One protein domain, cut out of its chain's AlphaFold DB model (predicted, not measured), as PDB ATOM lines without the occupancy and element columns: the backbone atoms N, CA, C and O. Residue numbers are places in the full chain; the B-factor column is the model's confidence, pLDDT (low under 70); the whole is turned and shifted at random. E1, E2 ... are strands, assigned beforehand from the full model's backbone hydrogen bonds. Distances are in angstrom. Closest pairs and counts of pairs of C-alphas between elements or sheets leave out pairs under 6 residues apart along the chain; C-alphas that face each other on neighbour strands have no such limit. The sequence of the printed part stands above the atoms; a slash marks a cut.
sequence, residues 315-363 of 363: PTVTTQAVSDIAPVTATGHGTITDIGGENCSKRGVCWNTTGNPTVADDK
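What this domain is: This is residues 315 to 363 of the 363 residues of an uncharacterized protein of marine sediment metagenome (UniProt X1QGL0). A long, narrow hairpin of two strands, E1 and E2, makes the length of this domain, and the unnamed stretch 339 to 363 turns at the hairpin's open end, folds back beside it and ends in a small coil of loops at residues 350 to 363. The printed part has 49 residues with no named helix and two named strands, E1 then E2, in one antiparallel sheet of order E1 - E2. The class is all strand, though just 21 of the 49 residues are in named elements. The whole is loose, with a radius of gyration of the C-alphas of 12.3 A, and elongated, with spans of 39 by 22 by 17 A.

Where its parts are: Find C-alpha 316 at (-12.719, -28.047, 4.714); from there E1, residues 316 to 326, runs 29.1 A to C-alpha 326 at (-19.703, -44.947, 27.349). E2, residues 329 to 338, covers 28.7 A and ends at C-alpha 338, at (-10.914, -23.603, 6.298).

How they stand to each other: E1 and E2 are a hairpin with a tight link of 2 residues. Their directions stand at 163 degrees, antiparallel. Look at C-alphas 319 and 334, which face each other at 4.4 A. Near the open end, N 316 and O 338 are within hydrogen-bond range at 2.9 A; near the link, N 326 and O 329 are so at 2.8 A.

The domain as a whole: The C-alphas of Pro 327 and Gly 341 are the two farthest apart, at 39.5 A. The printed part has no cut and ends at Lys 363, the chain's last residue. Residues 339 to 363 hold no named element. The mean pLDDT of the printed part is 90.6, and no printed residue is under 70.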
ATOM      1  N   PRO A 315     -15.998 -25.233   2.510       85.75
ATOM      2  CA  PRO A 315     -15.319 -25.400   3.787       85.75
ATOM      3  C   PRO A 315     -14.639 -26.768   3.879       85.75
ATOM      4  O   PRO A 315     -15.230 -27.792   3.523       85.75
ATOM      5  N   THR A 316     -13.424 -26.798   4.419       88.81
ATOM      6  CA  THR A 316     -12.719 -28.047   4.714       88.81
ATOM      7  C   THR A 316     -12.843 -28.371   6.196       88.81
ATOM      8  O   THR A 316     -12.746 -27.496   7.060       88.81
ATOM      9  N   VAL A 317     -13.095 -29.643   6.504       91.62
ATOM     10  CA  VAL A 317     -13.268 -30.129   7.876       91.62
ATOM     11  C   VAL A 317     -12.423 -31.369   8.116       91.62
ATOM     12  O   VAL A 317     -12.263 -32.210   7.234       91.62
ATOM     13  N   THR A 318     -11.912 -31.502   9.335       92.81
ATOM     14  CA  THR A 318     -11.252 -32.718   9.814       92.81
ATOM     15  C   THR A 318     -12.048 -33.316  10.965       92.81
ATOM     16  O   THR A 318     -12.409 -32.616  11.914       92.81
ATOM     17  N   THR A 319     -12.329 -34.615  10.884       93.56
ATOM     18  CA  THR A 319     -12.916 -35.381  11.989       93.56
ATOM     19  C   THR A 319     -11.812 -35.742  12.972       93.56
ATOM     20  O   THR A 319     -10.773 -36.271  12.575       93.56
ATOM     21  N   GLN A 320     -12.019 -35.444  14.251       93.25
ATOM     22  CA  GLN A 320     -11.064 -35.758  15.311       93.25
ATOM     23  C   GLN A 320     -11.473 -37.031  16.056       93.25
ATOM     24  O   GLN A 320     -12.588 -37.533  15.904       93.25
ATOM     25  N   ALA A 321     -10.552 -37.569  16.859       94.25
ATOM     26  CA  ALA A 321     -10.825 -38.744  17.675       94.25
ATOM     27  C   ALA A 321     -12.013 -38.494  18.615       94.25
ATOM     28  O   ALA A 321     -12.105 -37.444  19.247       94.25
ATOM     29  N   VAL A 322     -12.904 -39.479  18.709       94.56
ATOM     30  CA  VAL A 322     -14.055 -39.475  19.621       94.56
ATOM     31  C   VAL A 322     -13.566 -39.550  21.075       94.56
ATOM     32  O   VAL A 322     -12.628 -40.292  21.370       94.56
ATOM     33  N   SER A 323     -14.210 -38.813  21.988       96.31
ATOM     34  CA  SER A 323     -13.950 -38.878  23.438       96.31
ATOM     35  C   SER A 323     -15.177 -39.342  24.227       96.31
ATOM     36  O   SER A 323     -16.253 -39.538  23.663       96.31
ATOM     37  N   ASP A 324     -15.008 -39.531  25.541       95.88
ATOM     38  CA  ASP A 324     -16.093 -39.807  26.501       95.88
ATOM     39  C   ASP A 324     -16.985 -40.999  26.114       95.88
ATOM     40  O   ASP A 324     -18.208 -40.968  26.248       95.88
ATOM     41  N   ILE A 325     -16.357 -42.061  25.604       95.81
ATOM     42  CA  ILE A 325     -17.051 -43.259  25.130       95.81
ATOM     43  C   ILE A 325     -17.613 -44.039  26.328       95.81
ATOM     44  O   ILE A 325     -16.865 -44.532  27.174       95.81
ATOM     45  N   ALA A 326     -18.935 -44.187  26.367       95.56
ATOM     46  CA  ALA A 326     -19.703 -44.947  27.349       95.56
ATOM     47  C   ALA A 326     -20.701 -45.890  26.632       95.56
ATOM     48  O   ALA A 326     -20.846 -45.802  25.413       95.56
ATOM     49  N   PRO A 327     -21.423 -46.788  27.340       95.69
ATOM     50  CA  PRO A 327     -22.248 -47.822  26.698       95.69
ATOM     51  C   PRO A 327     -23.295 -47.318  25.692       95.69
ATOM     52  O   PRO A 327     -23.670 -48.066  24.796       95.69
ATOM     53  N   VAL A 328     -23.778 -46.079  25.848       94.00
ATOM     54  CA  VAL A 328     -24.811 -45.470  24.987       94.00
ATOM     55  C   VAL A 328     -24.516 -44.011  24.609       94.00
ATOM     56  O   VAL A 328     -25.386 -43.338  24.065       94.00
ATOM     57  N   THR A 329     -23.318 -43.494  24.905       94.25
ATOM     58  CA  THR A 329     -22.937 -42.103  24.594       94.25
ATOM     59  C   THR A 329     -21.484 -42.018  24.155       94.25
ATOM     60  O   THR A 329     -20.642 -42.762  24.651       94.25
ATOM     61  N   ALA A 330     -21.177 -41.076  23.270       94.88
ATOM     62  CA  ALA A 330     -19.817 -40.683  22.929       94.88
ATOM     63  C   ALA A 330     -19.822 -39.233  22.424       94.88
ATOM     64  O   ALA A 330     -20.834 -38.771  21.892       94.88
ATOM     65  N   THR A 331     -18.705 -38.523  22.560       94.94
ATOM     66  CA  THR A 331     -18.561 -37.144  22.074       94.94
ATOM     67  C   THR A 331     -17.800 -37.139  20.752       94.94
ATOM     68  O   THR A 331     -16.609 -37.457  20.705       94.94
ATOM     69  N   GLY A 332     -18.484 -36.771  19.667       94.06
ATOM     70  CA  GLY A 332     -17.864 -36.552  18.361       94.06
ATOM     71  C   GLY A 332     -17.183 -35.186  18.276       94.06
ATOM     72  O   GLY A 332     -17.746 -34.183  18.714       94.06
ATOM     73  N   HIS A 333     -15.999 -35.140  17.666       93.62
ATOM     74  CA  HIS A 333     -15.207 -33.917  17.513       93.62
ATOM     75  C   HIS A 333     -14.868 -33.655  16.050       93.62
ATOM     76  O   HIS A 333     -14.641 -34.576  15.264       93.62
ATOM     77  N   GLY A 334     -14.778 -32.381  15.689       92.81
ATOM     78  CA  GLY A 334     -14.335 -31.959  14.369       92.81
ATOM     79  C   GLY A 334     -13.834 -30.525  14.389       92.81
ATOM     80  O   GLY A 334     -14.232 -29.722  15.233       92.81
ATOM     81  N   THR A 335     -12.936 -30.198  13.469       92.50
ATOM     82  CA  THR A 335     -12.426 -28.835  13.283       92.50
ATOM     83  C   THR A 335     -12.638 -28.412  11.842       92.50
ATOM     84  O   THR A 335     -12.258 -29.131  10.921       92.50
ATOM     85  N   ILE A 336     -13.235 -27.235  11.656       91.56
ATOM     86  CA  ILE A 336     -13.259 -26.553  10.363       91.56
ATOM     87  C   ILE A 336     -11.857 -25.986  10.155       91.56
ATOM     88  O   ILE A 336     -11.429 -25.113  10.908       91.56
ATOM     89  N   THR A 337     -11.123 -26.547   9.199       89.69
ATOM     90  CA  THR A 337      -9.739 -26.165   8.893       89.69
ATOM     91  C   THR A 337      -9.667 -24.982   7.939       89.69
ATOM     92  O   THR A 337      -8.700 -24.230   7.989       89.69
ATOM     93  N   ASP A 338     -10.705 -24.786   7.128       86.19
ATOM     94  CA  ASP A 338     -10.914 -23.603   6.298       86.19
ATOM     95  C   ASP A 338     -12.420 -23.381   6.115       86.19
ATOM     96  O   ASP A 338     -13.170 -24.339   5.919       86.19
ATOM     97  N   ILE A 339     -12.871 -22.130   6.184       84.31
ATOM     98  CA  ILE A 339     -14.265 -21.753   5.928       84.31
ATOM     99  C   ILE A 339     -14.559 -21.571   4.431       84.31
ATOM    100  O   ILE A 339     -15.726 -21.479   4.064       84.31
ATOM    101  N   GLY A 340     -13.542 -21.514   3.563       78.50
ATOM    102  CA  GLY A 340     -13.726 -21.439   2.110       78.50
ATOM    103  C   GLY A 340     -14.390 -20.144   1.618       78.50
ATOM    104  O   GLY A 340     -14.840 -20.058   0.487       78.50
ATOM    105  N   GLY A 341     -14.471 -19.098   2.437       75.69
ATOM    106  CA  GLY A 341     -14.982 -17.784   2.030       75.69
ATOM    107  C   GLY A 341     -16.088 -17.267   2.939       75.69
ATOM    108  O   GLY A 341     -15.926 -16.205   3.535       75.69
ATOM    109  N   GLU A 342     -17.176 -18.022   3.110       77.94
ATOM    110  CA  GLU A 342     -18.259 -17.649   4.028       77.94
ATOM    111  C   GLU A 342     -18.295 -18.517   5.284       77.94
ATOM    112  O   GLU A 342     -17.992 -19.710   5.276       77.94
ATOM    113  N   ASN A 343     -18.731 -17.921   6.394       81.38
ATOM    114  CA  ASN A 343     -18.924 -18.661   7.633       81.38
ATOM    115  C   ASN A 343     -20.001 -19.743   7.480       81.38
ATOM    116  O   ASN A 343     -21.110 -19.494   7.008       81.38
ATOM    117  N   CYS A 344     -19.700 -20.940   7.983       82.38
ATOM    118  CA  CYS A 344     -20.644 -22.051   8.004       82.38
ATOM    119  C   CYS A 344     -21.897 -21.693   8.823       82.38
ATOM    120  O   CYS A 344     -21.813 -21.441  10.026       82.38
ATOM    121  N   SER A 345     -23.075 -21.742   8.195       84.56
ATOM    122  CA  SER A 345     -24.362 -21.504   8.871       84.56
ATOM    123  C   SER A 345     -24.829 -22.689   9.724       84.56
ATOM    124  O   SER A 345     -25.662 -22.528  10.616       84.56
ATOM    125  N   LYS A 346     -24.291 -23.889   9.467       85.25
ATOM    126  CA  LYS A 346     -24.530 -25.124  10.228       85.25
ATOM    127  C   LYS A 346     -23.230 -25.915  10.345       85.25
ATOM    128  O   LYS A 346     -22.448 -25.962   9.402       85.25
ATOM    129  N   ARG A 347     -23.028 -26.556  11.496       88.75
ATOM    130  CA  ARG A 347     -21.941 -27.510  11.755       88.75
ATOM    131  C   ARG A 347     -22.438 -28.598  12.702       88.75
ATOM    132  O   ARG A 347     -23.346 -28.341  13.489       88.75
ATOM    133  N   GLY A 348     -21.852 -29.783  12.624       90.94
ATOM    134  CA  GLY A 348     -22.229 -30.925  13.450       90.94
ATOM    135  C   GLY A 348     -21.388 -32.151  13.125       90.94
ATOM    136  O   GLY A 348     -20.475 -32.080  12.302       90.94
ATOM    137  N   VAL A 349     -21.715 -33.260  13.774       92.62
ATOM    138  CA  VAL A 349     -21.137 -34.582  13.520       92.62
ATOM    139  C   VAL A 349     -22.251 -35.470  12.960       92.62
ATOM    140  O   VAL A 349     -23.423 -35.188  13.174       92.62
ATOM    141  N   CYS A 350     -21.901 -36.492  12.185       93.69
ATOM    142  CA  CYS A 350     -22.833 -37.548  11.801       93.69
ATOM    143  C   CYS A 350     -22.201 -38.910  12.085       93.69
ATOM    144  O   CYS A 350     -20.972 -39.033  12.071       93.69
ATOM    145  N   TRP A 351     -23.021 -39.914  12.384       94.06
ATOM    146  CA  TRP A 351     -22.553 -41.243  12.774       94.06
ATOM    147  C   TRP A 351     -23.499 -42.345  12.280       94.06
ATOM    148  O   TRP A 351     -24.684 -42.115  12.070       94.06
ATOM    149  N   ASN A 352     -22.958 -43.547  12.060       93.88
ATOM    150  CA  ASN A 352     -23.721 -44.765  11.783       93.88
ATOM    151  C   ASN A 352     -22.931 -46.003  12.241       93.88
ATOM    152  O   ASN A 352     -21.809 -45.893  12.737       93.88
ATOM    153  N   THR A 353     -23.523 -47.190  12.092       93.75
ATOM    154  CA  THR A 353     -22.902 -48.471  12.483       93.75
ATOM    155  C   THR A 353     -22.409 -49.301  11.293       93.75
ATOM    156  O   THR A 353     -21.924 -50.415  11.483       93.75
ATOM    157  N   THR A 354     -22.526 -48.784  10.065       91.44
ATOM    158  CA  THR A 354     -22.352 -49.565   8.826       91.44
ATOM    159  C   THR A 354     -21.250 -49.054   7.898       91.44
ATOM    160  O   THR A 354     -21.033 -49.656   6.848       91.44
ATOM    161  N   GLY A 355     -20.534 -47.978   8.244       88.00
ATOM    162  CA  GLY A 355     -19.385 -47.515   7.460       88.00
ATOM    163  C   GLY A 355     -19.143 -46.013   7.552       88.00
ATOM    164  O   GLY A 355     -19.002 -45.476   8.642       88.00
ATOM    165  N   ASN A 356     -19.046 -45.352   6.393       90.56
ATOM    166  CA  ASN A 356     -18.813 -43.910   6.301       90.56
ATOM    167  C   ASN A 356     -20.139 -43.156   6.487       90.56
ATOM    168  O   ASN A 356     -20.997 -43.250   5.605       90.56
ATOM    169  N   PRO A 357     -20.326 -42.429   7.598       92.31
ATOM    170  CA  PRO A 357     -21.543 -41.671   7.828       92.31
ATOM    171  C   PRO A 357     -21.639 -40.462   6.900       92.31
ATOM    172  O   PRO A 357     -20.644 -39.875   6.470       92.31
ATOM    173  N   THR A 358     -22.875 -40.089   6.607       91.44
ATOM    174  CA  THR A 358     -23.270 -38.920   5.833       91.44
ATOM    175  C   THR A 358     -24.226 -38.063   6.655       91.44
ATOM    176  O   THR A 358     -24.801 -38.492   7.651       91.44
ATOM    177  N   VAL A 359     -24.500 -36.846   6.191       91.06
ATOM    178  CA  VAL A 359     -25.492 -35.961   6.826       91.06
ATOM    179  C   VAL A 359     -26.949 -36.444   6.691       91.06
ATOM    180  O   VAL A 359     -27.861 -35.720   7.099       91.06
ATOM    181  N   ALA A 360     -27.191 -37.614   6.094       92.38
ATOM    182  CA  ALA A 360     -28.491 -38.284   6.088       92.38
ATOM    183  C   ALA A 360     -28.644 -39.311   7.229       92.38
ATOM    184  O   ALA A 360     -29.774 -39.696   7.520       92.38
ATOM    185  N   ASP A 361     -27.541 -39.721   7.861       93.94
ATOM    186  CA  ASP A 361     -27.519 -40.609   9.026       93.94
ATOM    187  C   ASP A 361     -27.828 -39.838  10.331       93.94
ATOM    188  O   ASP A 361     -28.273 -38.681  10.306       93.94
ATOM    189  N   ASP A 362     -27.587 -40.481  11.478       91.88
ATOM    190  CA  ASP A 362     -27.751 -39.883  12.803       91.88
ATOM    191  C   ASP A 362     -26.783 -38.701  13.015       91.88
ATOM    192  O   ASP A 362     -25.685 -38.667  12.449       91.88
ATOM    193  N   LYS A 363     -27.205 -37.707  13.814       88.62
ATOM    194  CA  LYS A 363     -26.529 -36.407  14.007       88.62
ATOM    195  C   LYS A 363     -26.327 -36.059  15.470       88.62
ATOM    196  O   LYS A 363     -27.248 -36.361  16.262       88.62
TER     197      LYS A 363